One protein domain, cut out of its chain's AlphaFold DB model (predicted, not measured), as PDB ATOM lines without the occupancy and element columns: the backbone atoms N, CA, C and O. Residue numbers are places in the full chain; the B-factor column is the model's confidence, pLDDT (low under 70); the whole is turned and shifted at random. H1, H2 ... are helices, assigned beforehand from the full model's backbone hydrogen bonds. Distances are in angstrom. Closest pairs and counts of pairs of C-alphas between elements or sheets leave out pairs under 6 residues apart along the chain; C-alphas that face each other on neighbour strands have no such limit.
ATOM      1  N   ALA A  21      -0.311   5.375   3.479       92.38
ATOM      2  CA  ALA A  21      -1.429   6.020   4.158       92.38
ATOM      3  C   ALA A  21      -0.935   7.311   4.824       92.38
ATOM      4  O   ALA A  21       0.103   7.295   5.495       92.38
ATOM      5  N   ALA A  22      -1.658   8.414   4.626       96.12
ATOM      6  CA  ALA A  22      -1.280   9.693   5.208       96.12
ATOM      7  C   ALA A  22      -1.179   9.579   6.734       96.12
ATOM      8  O   ALA A  22      -2.017   8.956   7.393       96.12
ATOM      9  N   SER A  23      -0.152  10.199   7.306       96.75
ATOM     10  CA  SER A  23       0.016  10.275   8.752       96.75
ATOM     11  C   SER A  23      -0.757  11.458   9.337       96.75
ATOM     12  O   SER A  23      -1.099  12.425   8.650       96.75
ATOM     13  N   ARG A  24      -0.965  11.438  10.657       97.31
ATOM     14  CA  ARG A  24      -1.505  12.588  11.398       97.31
ATOM     15  C   ARG A  24      -0.684  13.865  11.179       97.31
ATOM     16  O   ARG A  24      -1.236  14.963  11.107       97.31
ATOM     17  N   THR A  25       0.635  13.722  11.059       97.00
ATOM     18  CA  THR A  25       1.553  14.834  10.788       97.00
ATOM     19  C   THR A  25       1.276  15.455   9.421       97.00
ATOM     20  O   THR A  25       1.215  16.680   9.321       97.00
ATOM     21  N   ASP A  26       1.030  14.634   8.397       96.25
ATOM     22  CA  ASP A  26       0.699  15.107   7.047       96.25
ATOM     23  C   ASP A  26      -0.631  15.867   7.036       96.25
ATOM     24  O   ASP A  26      -0.742  16.928   6.423       96.25
ATOM     25  N   ALA A  27      -1.627  15.379   7.780       97.62
ATOM     26  CA  ALA A  27      -2.915  16.053   7.924       97.62
ATOM     27  C   ALA A  27      -2.791  17.428   8.610       97.62
ATOM     28  O   ALA A  27      -3.375  18.412   8.150       97.62
ATOM     29  N   LEU A  28      -2.004  17.530   9.686       97.75
ATOM     30  CA  LEU A  28      -1.735  18.808  10.358       97.75
ATOM     31  C   LEU A  28      -0.954  19.775   9.461       97.75
ATOM     32  O   LEU A  28      -1.265  20.968   9.425       97.75
ATOM     33  N   LEU A  29       0.035  19.267   8.721       96.38
ATOM     34  CA  LEU A  29       0.781  20.049   7.739       96.38
ATOM     35  C   LEU A  29      -0.155  20.599   6.657       96.38
ATOM     36  O   LEU A  29      -0.086  21.789   6.355       96.38
ATOM     37  N   ALA A  30      -1.069  19.773   6.140       96.50
ATOM     38  CA  ALA A  30      -2.065  20.191   5.160       96.50
ATOM     39  C   ALA A  30      -2.963  21.315   5.702       96.50
ATOM     40  O   ALA A  30      -3.138  22.324   5.025       96.50
ATOM     41  N   ILE A  31      -3.472  21.206   6.937       98.06
ATOM     42  CA  ILE A  31      -4.288  22.265   7.564       98.06
ATOM     43  C   ILE A  31      -3.504  23.575   7.689       98.06
ATOM     44  O   ILE A  31      -4.034  24.646   7.384       98.06
ATOM     45  N   ASN A  32      -2.251  23.507   8.144       97.94
ATOM     46  CA  ASN A  32      -1.403  24.689   8.283       97.94
ATOM     47  C   ASN A  32      -1.108  25.330   6.920       97.94
ATOM     48  O   ASN A  32      -1.175  26.553   6.791       97.94
ATOM     49  N   GLN A  33      -0.848  24.517   5.893       97.19
ATOM     50  CA  GLN A  33      -0.655  25.002   4.530       97.19
ATOM     51  C   GLN A  33      -1.920  25.681   3.996       97.19
ATOM     52  O   GLN A  33      -1.830  26.796   3.495       97.19
ATOM     53  N   SER A  34      -3.101  25.088   4.180       98.00
ATOM     54  CA  SER A  34      -4.374  25.695   3.771       98.00
ATOM     55  C   SER A  34      -4.646  27.030   4.473       98.00
ATOM     56  O   SER A  34      -5.177  27.955   3.861       98.00
ATOM     57  N   GLN A  35      -4.255  27.180   5.743       98.19
ATOM     58  CA  GLN A  35      -4.350  28.463   6.452       98.19
ATOM     59  C   GLN A  35      -3.405  29.521   5.873       98.19
ATOM     60  O   GLN A  35      -3.770  30.695   5.809       98.19
ATOM     61  N   ASN A  36      -2.199  29.127   5.459       97.88
ATOM     62  CA  ASN A  36      -1.270  30.027   4.780       97.88
ATOM     63  C   ASN A  36      -1.798  30.416   3.397       97.88
ATOM     64  O   ASN A  36      -1.828  31.600   3.077       97.88
ATOM     65  N   ASP A  37      -2.316  29.452   2.636       97.38
ATOM     66  CA  ASP A  37      -2.951  29.678   1.338       97.38
ATOM     67  C   ASP A  37      -4.118  30.672   1.448       97.38
ATOM     68  O   ASP A  37      -4.217  31.612   0.661       97.38
ATOM     69  N   MET A  38      -4.961  30.523   2.473       98.25
ATOM     70  CA  MET A  38      -6.043  31.461   2.775       98.25
ATOM     71  C   MET A  38      -5.515  32.876   3.055       98.25
ATOM     72  O   MET A  38      -6.040  33.845   2.510       98.25
ATOM     73  N   LYS A  39      -4.460  33.014   3.872       98.25
ATOM     74  CA  LYS A  39      -3.838  34.317   4.167       98.25
ATOM     75  C   LYS A  39      -3.249  34.966   2.919       98.25
ATOM     76  O   LYS A  39      -3.398  36.171   2.748       98.25
ATOM     77  N   GLU A  40      -2.605  34.188   2.052       97.25
ATOM     78  CA  GLU A  40      -2.081  34.671   0.772       97.25
ATOM     79  C   GLU A  40      -3.209  35.191  -0.126       97.25
ATOM     80  O   GLU A  40      -3.104  36.293  -0.663       97.25
ATOM     81  N   MET A  41      -4.313  34.443  -0.241       97.88
ATOM     82  CA  MET A  41      -5.489  34.869  -1.005       97.88
ATOM     83  C   MET A  41      -6.092  36.163  -0.450       97.88
ATOM     84  O   MET A  41      -6.317  37.109  -1.201       97.88
ATOM     85  N   MET A  42      -6.287  36.245   0.869       97.75
ATOM     86  CA  MET A  42      -6.793  37.456   1.522       97.75
ATOM     87  C   MET A  42      -5.840  38.645   1.345       97.75
ATOM     88  O   MET A  42      -6.289  39.762   1.099       97.75
ATOM     89  N   GLY A  43      -4.526  38.412   1.424       97.56
ATOM     90  CA  GLY A  43      -3.501  39.432   1.196       97.56
ATOM     91  C   GLY A  43      -3.486  39.963  -0.239       97.56
ATOM     92  O   GLY A  43      -3.196  41.138  -0.454       97.56
ATOM     93  N   ALA A  44      -3.862  39.131  -1.213       96.38
ATOM     94  CA  ALA A  44      -4.077  39.534  -2.601       96.38
ATOM     95  C   ALA A  44      -5.451  40.196  -2.846       96.38
ATOM     96  O   ALA A  44      -5.737  40.622  -3.965       96.38
ATOM     97  N   GLY A  45      -6.301  40.306  -1.817       96.94
ATOM     98  CA  GLY A  45      -7.648  40.869  -1.919       96.94
ATOM     99  C   GLY A  45      -8.675  39.917  -2.540       96.94
ATOM    100  O   GLY A  45      -9.690  40.375  -3.061       96.94
ATOM    101  N   PHE A  46      -8.414  38.608  -2.529       97.56
ATOM    102  CA  PHE A  46      -9.353  37.597  -3.011       97.56
ATOM    103  C   PHE A  46     -10.311  37.168  -1.896       97.56
ATOM    104  O   PHE A  46      -9.938  37.132  -0.720       97.56
ATOM    105  N   SER A  47     -11.535  36.789  -2.271       97.44
ATOM    106  CA  SER A  47     -12.435  36.085  -1.354       97.44
ATOM    107  C   SER A  47     -11.840  34.719  -0.995       97.44
ATOM    108  O   SER A  47     -11.257  34.041  -1.844       97.44
ATOM    109  N   ALA A  48     -11.963  34.331   0.272       97.69
ATOM    110  CA  ALA A  48     -11.426  33.075   0.793       97.69
ATOM    111  C   ALA A  48     -12.449  32.307   1.650       97.69
ATOM    112  O   ALA A  48     -12.077  31.491   2.495       97.69
ATOM    113  N   ASN A  49     -13.740  32.560   1.430       98.12
ATOM    114  CA  ASN A  49     -14.847  31.956   2.164       98.12
ATOM    115  C   ASN A  49     -14.878  30.440   1.954       98.12
ATOM    116  O   ASN A  49     -14.865  29.693   2.928       98.12
ATOM    117  N   SER A  50     -14.805  29.957   0.708       97.56
ATOM    118  CA  SER A  50     -14.842  28.513   0.458       97.56
ATOM    119  C   SER A  50     -13.573  27.805   0.938       97.56
ATOM    120  O   SER A  50     -13.625  26.640   1.334       97.56
ATOM    121  N   VAL A  51     -12.426  28.496   0.944       97.75
ATOM    122  CA  VAL A  51     -11.187  27.968   1.543       97.75
ATOM    123  C   VAL A  51     -11.346  27.837   3.056       97.75
ATOM    124  O   VAL A  51     -11.019  26.789   3.607       97.75
ATOM    125  N   ASN A  52     -11.907  28.849   3.720       98.38
ATOM    126  CA  ASN A  52     -12.205  28.805   5.148       98.38
ATOM    127  C   ASN A  52     -13.182  27.668   5.504       98.38
ATOM    128  O   ASN A  52     -12.922  26.907   6.437       98.38
ATOM    129  N   ASP A  53     -14.246  27.484   4.719       98.19
ATOM    130  CA  ASP A  53     -15.193  26.375   4.894       98.19
ATOM    131  C   ASP A  53     -14.500  25.014   4.731       98.19
ATOM    132  O   ASP A  53     -14.712  24.091   5.521       98.19
ATOM    133  N   THR A  54     -13.603  24.905   3.744       98.06
ATOM    134  CA  THR A  54     -12.808  23.693   3.508       98.06
ATOM    135  C   THR A  54     -11.874  23.408   4.686       98.06
ATOM    136  O   THR A  54     -11.784  22.266   5.124       98.06
ATOM    137  N   ILE A  55     -11.236  24.428   5.273       98.38
ATOM    138  CA  ILE A  55     -10.416  24.279   6.489       98.38
ATOM    139  C   ILE A  55     -11.273  23.816   7.677       98.38
ATOM    140  O   ILE A  55     -10.828  22.991   8.480       98.38
ATOM    141  N   GLY A  56     -12.508  24.309   7.792       98.00
ATOM    142  CA  GLY A  56     -13.482  23.814   8.767       98.00
ATOM    143  C   GLY A  56     -13.756  22.317   8.594       98.00
ATOM    144  O   GLY A  56     -13.648  21.554   9.556       98.00
ATOM    145  N   ALA A  57     -14.016  21.884   7.358       98.06
ATOM    146  CA  ALA A  57     -14.207  20.474   7.020       98.06
ATOM    147  C   ALA A  57     -12.948  19.628   7.282       98.06
ATOM    148  O   ALA A  57     -13.055  18.520   7.806       98.06
ATOM    149  N   MET A  58     -11.750  20.160   7.008       98.19
ATOM    150  CA  MET A  58     -10.473  19.502   7.310       98.19
ATOM    151  C   MET A  58     -10.308  19.225   8.802       98.19
ATOM    152  O   MET A  58      -9.889  18.135   9.176       98.19
ATOM    153  N   ARG A  59     -10.653  20.191   9.664       98.38
ATOM    154  CA  ARG A  59     -10.571  20.020  11.123       98.38
ATOM    155  C   ARG A  59     -11.538  18.947  11.622       98.38
ATOM    156  O   ARG A  59     -11.140  18.110  12.422       98.38
ATOM    157  N   GLN A  60     -12.769  18.927  11.105       97.88
ATOM    158  CA  GLN A  60     -13.746  17.881  11.430       97.88
ATOM    159  C   GLN A  60     -13.293  16.499  10.935       97.88
ATOM    160  O   GLN A  60     -13.459  15.501  11.631       97.88
ATOM    161  N   ALA A  61     -12.713  16.428   9.734       97.62
ATOM    162  CA  ALA A  61     -12.170  15.191   9.183       97.62
ATOM    163  C   ALA A  61     -10.962  14.687   9.992       97.62
ATOM    164  O   ALA A  61     -10.872  13.489  10.251       97.62
ATOM    165  N   LEU A  62     -10.089  15.591  10.452       98.19
ATOM    166  CA  LEU A  62      -8.967  15.263  11.332       98.19
ATOM    167  C   LEU A  62      -9.455  14.686  12.664       98.19
ATOM    168  O   LEU A  62      -8.967  13.643  13.076       98.19
ATOM    169  N   GLU A  63     -10.438  15.317  13.307       97.69
ATOM    170  CA  GLU A  63     -11.008  14.832  14.571       97.69
ATOM    171  C   GLU A  63     -11.606  13.423  14.422       97.69
ATOM    172  O   GLU A  63     -11.356  12.539  15.240       97.69
ATOM    173  N   ARG A  64     -12.339  13.173  13.328       97.88
ATOM    174  CA  ARG A  64     -12.879  11.838  13.022       97.88
ATOM    175  C   ARG A  64     -11.781  10.809  12.766       97.88
ATOM    176  O   ARG A  64     -11.933   9.664  13.186       97.88
ATOM    177  N   ALA A  65     -10.702  11.195  12.084       97.75
ATOM    178  CA  ALA A  65      -9.557  10.324  11.837       97.75
ATOM    179  C   ALA A  65      -8.798  10.001  13.137       97.75
ATOM    180  O   ALA A  65      -8.501   8.829  13.369       97.75
ATOM    181  N   ASP A  66      -8.582  10.995  14.009       97.88
ATOM    182  CA  ASP A  66      -7.977  10.833  15.340       97.88
ATOM    183  C   ASP A  66      -8.812   9.843  16.189       97.88
ATOM    184  O   ASP A  66      -8.274   8.898  16.775       97.88
ATOM    185  N   PHE A  67     -10.146   9.992  16.213       97.94
ATOM    186  CA  PHE A  67     -11.042   9.053  16.901       97.94
ATOM    187  C   PHE A  67     -11.031   7.653  16.281       97.94
ATOM    188  O   PHE A  67     -10.987   6.660  17.009       97.94
ATOM    189  N   ALA A  68     -11.040   7.543  14.954       97.56
ATOM    190  CA  ALA A  68     -10.997   6.252  14.278       97.56
ATOM    191  C   ALA A  68      -9.678   5.511  14.540       97.56
ATOM    192  O   ALA A  68      -9.693   4.312  14.812       97.56
ATOM    193  N   GLU A  69      -8.536   6.204  14.503       97.25
ATOM    194  CA  GLU A  69      -7.232   5.627  14.841       97.25
ATOM    195  C   GLU A  69      -7.189   5.141  16.295       97.25
ATOM    196  O   GLU A  69      -6.763   4.014  16.552       97.25
ATOM    197  N   MET A  70      -7.715   5.932  17.231       96.88
ATOM    198  CA  MET A  70      -7.811   5.554  18.642       96.88
ATOM    199  C   MET A  70      -8.617   4.264  18.851       96.88
ATOM    200  O   MET A  70      -8.209   3.394  19.625       96.88
ATOM    201  N   LEU A  71      -9.735   4.103  18.135       96.38
ATOM    202  CA  LEU A  71     -10.532   2.874  18.183       96.38
ATOM    203  C   LEU A  71      -9.814   1.684  17.530       96.38
ATOM    204  O   LEU A  71      -9.853   0.588  18.085       96.38
ATOM    205  N   ARG A  72      -9.107   1.887  16.407       95.94
ATOM    206  CA  ARG A  72      -8.298   0.838  15.747       95.94
ATOM    207  C   ARG A  72      -7.166   0.324  16.642       95.94
ATOM    208  O   ARG A  72      -6.839  -0.859  16.594       95.94
ATOM    209  N   GLN A  73      -6.592   1.189  17.476       96.50
ATOM    210  CA  GLN A  73      -5.545   0.831  18.438       96.50
ATOM    211  C   GLN A  73      -6.087   0.177  19.724       96.50
ATOM    212  O   GLN A  73      -5.322  -0.064  20.656       96.50
ATOM    213  N   ASN A  74      -7.390  -0.133  19.792       95.81
ATOM    214  CA  ASN A  74      -8.057  -0.693  20.972       95.81
ATOM    215  C   ASN A  74      -7.856   0.150  22.245       95.81
ATOM    216  O   ASN A  74      -7.744  -0.393  23.347       95.81
ATOM    217  N   ALA A  75      -7.814   1.481  22.115       95.19
ATOM    218  CA  ALA A  75      -7.683   2.359  23.269       95.19
ATOM    219  C   ALA A  75      -8.854   2.177  24.256       95.19
ATOM    220  O   ALA A  75      -9.997   1.889  23.879       95.19
ATOM    221  N   THR A  76      -8.572   2.365  25.545       95.56
ATOM    222  CA  THR A  76      -9.557   2.280  26.632       95.56
ATOM    223  C   THR A  76      -9.603   3.588  27.425       95.56
ATOM    224  O   THR A  76      -8.743   4.453  27.265       95.56
ATOM    225  N   GLY A  77     -10.632   3.759  28.257       96.44
ATOM    226  CA  GLY A  77     -10.848   4.968  29.055       96.44
ATOM    227  C   GLY A  77     -11.867   5.938  28.453       96.44
ATOM    228  O   GLY A  77     -12.473   5.678  27.412       96.44
ATOM    229  N   SER A  78     -12.052   7.072  29.129       96.25
ATOM    230  CA  SER A  78     -13.101   8.055  28.821       96.25
ATOM    231  C   SER A  78     -12.991   8.648  27.412       96.25
ATOM    232  O   SER A  78     -14.005   8.911  26.772       96.25
ATOM    233  N   LEU A  79     -11.770   8.825  26.897       94.50
ATOM    234  CA  LEU A  79     -11.529   9.360  25.555       94.50
ATOM    235  C   LEU A  79     -11.960   8.368  24.460       94.50
ATOM    236  O   LEU A  79     -12.572   8.762  23.471       94.50
ATOM    237  N   ALA A  80     -11.727   7.070  24.676       96.69
ATOM    238  CA  ALA A  80     -12.189   6.023  23.770       96.69
ATOM    239  C   ALA A  80     -13.723   5.891  23.788       96.69
ATOM    240  O   ALA A  80     -14.332   5.649  22.749       96.69
ATOM    241  N   GLU A  81     -14.371   6.087  24.940       97.06
ATOM    242  CA  GLU A  81     -15.838   6.146  25.026       97.06
ATOM    243  C   GLU A  81     -16.413   7.345  24.263       97.06
ATOM    244  O   GLU A  81     -17.392   7.190  23.532       97.06
ATOM    245  N   GLN A  82     -15.779   8.518  24.371       97.44
ATOM    246  CA  GLN A  82     -16.148   9.694  23.579       97.44
ATOM    247  C   GLN A  82     -16.000   9.426  22.080       97.44
ATOM    248  O   GLN A  82     -16.930   9.712  21.330       97.44
ATOM    249  N   ALA A  83     -14.891   8.814  21.656       97.56
ATOM    250  CA  ALA A  83     -14.668   8.426  20.265       97.56
ATOM    251  C   ALA A  83     -15.744   7.447  19.758       97.56
ATOM    252  O   ALA A  83     -16.307   7.659  18.684       97.56
ATOM    253  N   ARG A  84     -16.096   6.413  20.544       97.12
ATOM    254  CA  ARG A  84     -17.179   5.468  20.197       97.12
ATOM    255  C   ARG A  84     -18.516   6.174  20.031       97.12
ATOM    256  O   ARG A  84     -19.219   5.898  19.070       97.12
ATOM    257  N   LYS A  85     -18.848   7.088  20.945       97.81
ATOM    258  CA  LYS A  85     -20.093   7.860  20.894       97.81
ATOM    259  C   LYS A  85     -20.124   8.827  19.707       97.81
ATOM    260  O   LYS A  85     -21.147   8.955  19.048       97.81
ATOM    261  N   ALA A  86     -19.013   9.504  19.420       97.44
ATOM    262  CA  ALA A  86     -18.906  10.449  18.308       97.44
ATOM    263  C   ALA A  86     -19.006   9.764  16.935       97.44
ATOM    264  O   ALA A  86     -19.460  10.381  15.972       97.44
ATOM    265  N   LEU A  87     -18.585   8.500  16.846       97.44
ATOM    266  CA  LEU A  87     -18.600   7.694  15.623       97.44
ATOM    267  C   LEU A  87     -19.717   6.636  15.609       97.44
ATOM    268  O   LEU A  87     -19.721   5.753  14.751       97.44
ATOM    269  N   GLU A  88     -20.667   6.715  16.542       97.50
ATOM    270  CA  GLU A  88     -21.766   5.761  16.654       97.50
ATOM    271  C   GLU A  88     -22.620   5.762  15.375       97.50
ATOM    272  O   GLU A  88     -23.052   6.807  14.888       97.50
ATOM    273  N   GLY A  89     -22.835   4.577  14.797       96.06
ATOM    274  CA  GLY A  89     -23.584   4.416  13.546       96.06
ATOM    275  C   GLY A  89     -22.827   4.812  12.270       96.06
ATOM    276  O   GLY A  89     -23.403   4.740  11.186       96.06
ATOM    277  N   LEU A  90     -21.550   5.200  12.362       96.81
ATOM    278  CA  LEU A  90     -20.704   5.525  11.212       96.81
ATOM    279  C   LEU A  90     -19.679   4.413  10.941       96.81
ATOM    280  O   LEU A  90     -19.139   3.803  11.863       96.81
ATOM    281  N   ASN A  91     -19.356   4.178   9.666       95.19
ATOM    282  CA  ASN A  91     -18.252   3.291   9.294       95.19
ATOM    283  C   ASN A  91     -16.911   4.017   9.482       95.19
ATOM    284  O   ASN A  91     -16.436   4.706   8.576       95.19
ATOM    285  N   TYR A  92     -16.304   3.862  10.660       95.56
ATOM    286  CA  TYR A  92     -15.056   4.547  10.985       95.56
ATOM    287  C   TYR A  92     -13.821   3.985  10.278       95.56
ATOM    288  O   TYR A  92     -12.783   4.647  10.277       95.56
ATOM    289  N   GLU A  93     -13.905   2.822   9.621       93.50
ATOM    290  CA  GLU A  93     -12.778   2.299   8.845       93.50
ATOM    291  C   GLU A  93     -12.396   3.237   7.696       93.50
ATOM    292  O   GLU A  93     -11.210   3.383   7.409       93.50
ATOM    293  N   GLY A  94     -13.373   3.949   7.123       95.00
ATOM    294  CA  GLY A  94     -13.155   4.935   6.064       95.00
ATOM    295  C   GLY A  94     -12.626   6.293   6.539       95.00
ATOM    296  O   GLY A  94     -12.284   7.129   5.706       95.00
ATOM    297  N   PHE A  95     -12.551   6.550   7.850       97.12
ATOM    298  CA  PHE A  95     -11.996   7.803   8.367       97.12
ATOM    299  C   PHE A  95     -10.476   7.692   8.468       97.12
ATOM    300  O   PHE A  95      -9.924   7.177   9.447       97.12
ATOM    301  N   THR A  96      -9.800   8.140   7.416       97.56
ATOM    302  CA  THR A  96      -8.339   8.213   7.330       97.56
ATOM    303  C   THR A  96      -7.880   9.659   7.164       97.56
ATOM    304  O   THR A  96      -8.638  10.537   6.729       97.56
ATOM    305  N   TYR A  97      -6.610   9.907   7.483       97.69
ATOM    306  CA  TYR A  97      -5.965  11.203   7.283       97.69
ATOM    307  C   TYR A  97      -5.872  11.608   5.801       97.69
ATOM    308  O   TYR A  97      -5.737  12.796   5.506       97.69
ATOM    309  N   ASP A  98      -6.032  10.663   4.867       96.31
ATOM    310  CA  ASP A  98      -6.010  10.931   3.422       96.31
ATOM    311  C   ASP A  98      -7.107  11.921   3.015       96.31
ATOM    312  O   ASP A  98      -6.900  12.766   2.148       96.31
ATOM    313  N   SER A  99      -8.265  11.864   3.678       96.06
ATOM    314  CA  SER A  99      -9.366  12.802   3.441       96.06
ATOM    315  C   SER A  99      -8.981  14.250   3.775       96.06
ATOM    316  O   SER A  99      -9.298  15.168   3.016       96.06
ATOM    317  N   VAL A 100      -8.231  14.460   4.862       97.56
ATOM    318  CA  VAL A 100      -7.734  15.781   5.277       97.56
ATOM    319  C   VAL A 100      -6.723  16.306   4.263       97.56
ATOM    320  O   VAL A 100      -6.826  17.453   3.826       97.56
ATOM    321  N   VAL A 101      -5.781  15.458   3.841       96.50
ATOM    322  CA  VAL A 101      -4.786  15.805   2.815       96.50
ATOM    323  C   VAL A 101      -5.467  16.125   1.480       96.50
ATOM    324  O   VAL A 101      -5.113  17.107   0.828       96.50
ATOM    325  N   ALA A 102      -6.498  15.368   1.093       95.81
ATOM    326  CA  ALA A 102      -7.270  15.621  -0.120       95.81
ATOM    327  C   ALA A 102      -7.966  16.991  -0.095       95.81
ATOM    328  O   ALA A 102      -7.891  17.731  -1.078       95.81
ATOM    329  N   TYR A 103      -8.589  17.373   1.025       97.75
ATOM    330  CA  TYR A 103      -9.132  18.724   1.196       97.75
ATOM    331  C   TYR A 103      -8.036  19.798   1.137       97.75
ATOM    332  O   TYR A 103      -8.219  20.819   0.473       97.75
ATOM    333  N   GLY A 104      -6.871  19.548   1.742       96.69
ATOM    334  CA  GLY A 104      -5.712  20.439   1.640       96.69
ATOM    335  C   GLY A 104      -5.303  20.683   0.184       96.69
ATOM    336  O   GLY A 104      -5.196  21.828  -0.258       96.69
ATOM    337  N   ASN A 105      -5.214  19.620  -0.615       95.38
ATOM    338  CA  ASN A 105      -4.932  19.721  -2.048       95.38
ATOM    339  C   ASN A 105      -6.009  20.517  -2.806       95.38
ATOM    340  O   ASN A 105      -5.681  21.298  -3.700       95.38
ATOM    341  N   GLN A 106      -7.289  20.384  -2.438       96.12
ATOM    342  CA  GLN A 106      -8.361  21.195  -3.030       96.12
ATOM    343  C   GLN A 106      -8.181  22.691  -2.742       96.12
ATOM    344  O   GLN A 106      -8.400  23.505  -3.641       96.12
ATOM    345  N   THR A 107      -7.752  23.070  -1.531       97.38
ATOM    346  CA  THR A 107      -7.465  24.481  -1.209       97.38
ATOM    347  C   THR A 107      -6.304  25.033  -2.035       97.38
ATOM    348  O   THR A 107      -6.438  26.112  -2.613       97.38
ATOM    349  N   ALA A 108      -5.232  24.255  -2.206       95.75
ATOM    350  CA  ALA A 108      -4.088  24.640  -3.029       95.75
ATOM    351  C   ALA A 108      -4.481  24.831  -4.506       95.75
ATOM    352  O   ALA A 108      -4.112  25.828  -5.133       95.75
ATOM    353  N   VAL A 109      -5.293  23.920  -5.062       95.44
ATOM    354  CA  VAL A 109      -5.821  24.040  -6.434       95.44
ATOM    355  C   VAL A 109      -6.709  25.277  -6.582       95.44
ATOM    356  O   VAL A 109      -6.603  25.987  -7.581       95.44
ATOM    357  N   ARG A 110      -7.571  25.565  -5.598       96.88
ATOM    358  CA  ARG A 110      -8.425  26.765  -5.605       96.88
ATOM    359  C   ARG A 110      -7.604  28.049  -5.560       96.88
ATOM    360  O   ARG A 110      -7.876  28.943  -6.355       96.88
ATOM    361  N   LYS A 111      -6.581  28.115  -4.700       97.50
ATOM    362  CA  LYS A 111      -5.635  29.237  -4.660       97.50
ATOM    363  C   LYS A 111      -5.007  29.452  -6.032       97.50
ATOM    364  O   LYS A 111      -5.085  30.550  -6.576       97.50
ATOM    365  N   GLN A 112      -4.437  28.398  -6.616       96.00
ATOM    366  CA  GLN A 112      -3.779  28.486  -7.919       96.00
ATOM    367  C   GLN A 112      -4.736  28.993  -9.007       96.00
ATOM    368  O   GLN A 112      -4.393  29.929  -9.727       96.00
ATOM    369  N   LYS A 113      -5.958  28.442  -9.074       96.81
ATOM    370  CA  LYS A 113      -7.001  28.914  -9.997       96.81
ATOM    371  C   LYS A 113      -7.311  30.400  -9.803       96.81
ATOM    372  O   LYS A 113      -7.436  31.108 -10.795       96.81
ATOM    373  N   ALA A 114      -7.421  30.874  -8.562       97.94
ATOM    374  CA  ALA A 114      -7.701  32.280  -8.284       97.94
ATOM    375  C   ALA A 114      -6.591  33.201  -8.820       97.94
ATOM    376  O   ALA A 114      -6.879  34.166  -9.526       97.94
ATOM    377  N   PHE A 115      -5.321  32.880  -8.560       97.81
ATOM    378  CA  PHE A 115      -4.195  33.670  -9.071       97.81
ATOM    379  C   PHE A 115      -4.114  33.653 -10.604       97.81
ATOM    380  O   PHE A 115      -4.026  34.713 -11.221       97.81
ATOM    381  N   ASP A 116      -4.212  32.475 -11.229       96.69
ATOM    382  CA  ASP A 116      -4.152  32.351 -12.691       96.69
ATOM    383  C   ASP A 116      -5.295  33.116 -13.378       96.69
ATOM    384  O   ASP A 116      -5.108  33.757 -14.420       96.69
ATOM    385  N   LEU A 117      -6.491  33.067 -12.789       97.88
ATOM    386  CA  LEU A 117      -7.667  33.744 -13.314       97.88
ATOM    387  C   LEU A 117      -7.578  35.261 -13.122       97.88
ATOM    388  O   LEU A 117      -7.915  36.004 -14.042       97.88
ATOM    389  N   TYR A 118      -7.069  35.727 -11.979       98.25
ATOM    390  CA  TYR A 118      -6.811  37.146 -11.739       98.25
ATOM    391  C   TYR A 118      -5.814  37.718 -12.755       98.25
ATOM    392  O   TYR A 118      -6.096  38.736 -13.394       98.25
ATOM    393  N   ASP A 119      -4.694  37.026 -12.975       97.25
ATOM    394  CA  ASP A 119      -3.696  37.406 -13.978       97.25
ATOM    395  C   ASP A 119      -4.307  37.440 -15.385       97.25
ATOM    396  O   ASP A 119      -4.051  38.362 -16.163       97.25
ATOM    397  N   SER A 120      -5.170  36.473 -15.706       97.94
ATOM    398  CA  SER A 120      -5.870  36.403 -16.993       97.94
ATOM    399  C   SER A 120      -6.866  37.549 -17.186       97.94
ATOM    400  O   SER A 120      -6.912  38.128 -18.274       97.94
ATOM    401  N   ILE A 121      -7.623  37.919 -16.142       98.25
ATOM    402  CA  ILE A 121      -8.500  39.099 -16.149       98.25
ATOM    403  C   ILE A 121      -7.658  40.337 -16.461       98.25
ATOM    404  O   ILE A 121      -7.935  41.031 -17.436       98.25
ATOM    405  N   ARG A 122      -6.588  40.578 -15.690       98.25
ATOM    406  CA  ARG A 122      -5.719  41.754 -15.859       98.25
ATOM    407  C   ARG A 122      -5.068  41.819 -17.235       98.25
ATOM    408  O   ARG A 122      -5.057  42.875 -17.865       98.25
ATOM    409  N   ALA A 123      -4.553  40.696 -17.724       98.00
ATOM    410  CA  ALA A 123      -3.953  40.625 -19.048       98.00
ATOM    411  C   ALA A 123      -4.972  40.953 -20.147       98.00
ATOM    412  O   ALA A 123      -4.637  41.653 -21.103       98.00
ATOM    413  N   LEU A 124      -6.213  40.472 -20.026       97.88
ATOM    414  CA  LEU A 124      -7.249  40.747 -21.015       97.88
ATOM    415  C   LEU A 124      -7.719  42.208 -20.971       97.88
ATOM    416  O   LEU A 124      -7.878  42.800 -22.035       97.88
ATOM    417  N   GLU A 125      -7.848  42.809 -19.785       98.06
ATOM    418  CA  GLU A 125      -8.124  44.249 -19.627       98.06
ATOM    419  C   GLU A 125      -7.082  45.102 -20.352       98.06
ATOM    420  O   GLU A 125      -7.427  45.879 -21.238       98.06
ATOM    421  N   ILE A 126      -5.794  44.868 -20.074       98.00
ATOM    422  CA  ILE A 126      -4.687  45.592 -20.717       98.00
ATOM    423  C   ILE A 126      -4.737  45.426 -22.242       98.00
ATOM    424  O   ILE A 126      -4.422  46.350 -22.995       98.00
ATOM    425  N   ARG A 127      -5.116  44.243 -22.739       97.75
ATOM    426  CA  ARG A 127      -5.243  43.997 -24.181       97.75
ATOM    427  C   ARG A 127      -6.421  44.746 -24.795       97.75
ATOM    428  O   ARG A 127      -6.286  45.170 -25.942       97.75
ATOM    429  N   ILE A 128      -7.538  44.889 -24.085       96.69
ATOM    430  CA  ILE A 128      -8.692  45.676 -24.534       96.69
ATOM    431  C   ILE A 128      -8.341  47.163 -24.548       96.69
ATOM    432  O   ILE A 128      -8.520  47.796 -25.585       96.69
ATOM    433  N   ASP A 129      -7.751  47.682 -23.472       96.81
ATOM    434  CA  ASP A 129      -7.387  49.100 -23.347       96.81
ATOM    435  C   ASP A 129      -6.390  49.542 -24.428       96.81
ATOM    436  O   ASP A 129      -6.489  50.637 -24.975       96.81
ATOM    437  N   ASN A 130      -5.458  48.660 -24.802       96.62
ATOM    438  CA  ASN A 130      -4.496  48.916 -25.876       96.62
ATOM    439  C   ASN A 130      -5.077  48.747 -27.293       96.62
ATOM    440  O   ASN A 130      -4.377  48.981 -28.279       96.62
ATOM    441  N   THR A 131      -6.329  48.303 -27.432       95.06
ATOM    442  CA  THR A 131      -6.974  48.078 -28.731       95.06
ATOM    443  C   THR A 131      -7.903  49.248 -29.065       95.06
ATOM    444  O   THR A 131      -9.113  49.196 -28.853       95.06
TER     445      THR A 131
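This is residues 21 to 131 of the 294 residues of an uncharacterized protein of Candidatus Aenigmarchaeota archaeon (UniProt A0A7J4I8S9). Three long helices, H1, H2 and H4, lie side by side in an up-and-down bundle, each running against the one before it in the chain, and residues 119 to 131, of which 119 to 129 belong to H4, stick out beyond it as a single long arm. The short helix H3 packs on the last turns of H2, at the other end of the rod. The printed part has 111 residues with four named helices, H1, H2, H3 and H4 in chain order, and no named strand; the class is all helix. The whole is loose, with a radius of gyration of the C-alphas of 19.2 A, and spans 71 by 23 by 22 A.

Find C-alpha 97 at (-5.965, 11.203, 7.283); from there H4, residues 97 to 129, runs 48.7 A to C-alpha 129 at (-7.387, 49.100, -23.347). H2, residues 49 to 72, covers 34.6 A. H1, residues 24 to 43, begins at (-1.505, 12.588, 11.398) and covers 28.8 A. H3 is residues 78 to 86, 12.2 A long.

Look first at H2, the hub, which touches the three other helices. H4 touches it with residues 97 to 110 alone, closest at the C-alphas of Met 58 and Val 100, 5.0 A apart, at a shallow tilt of 14 degrees, opposite ways. H1 and H2 form a helical hairpin at a shallow tilt of 8 degrees, with C-alphas 38 and 51 closest at 6.3 A. H1 touches residues 97 to 111 of H4, the same way at 21 degrees, a shallow tilt; the closest C-alphas, of Ala 30 and Gly 104, are 5.1 A apart. H3 touches residues 67 to 71 of H2 at a steep tilt of 58 degrees, closest at the C-alphas of Phe 67 and Ala 83, 5.0 A. H3 is apart from H1 and H4. In H1, H2, H3 and H4 every O i to N i+4 pair is within hydrogen-bond range.

Look to Gly 77 and Thr 131 for the two C-alphas farthest apart, 72.2 A. Without the free stretch, the body spans 51 by 22 by 19 A. The printed part has no cut and no long link, and no printed residue is under 70 in pLDDT.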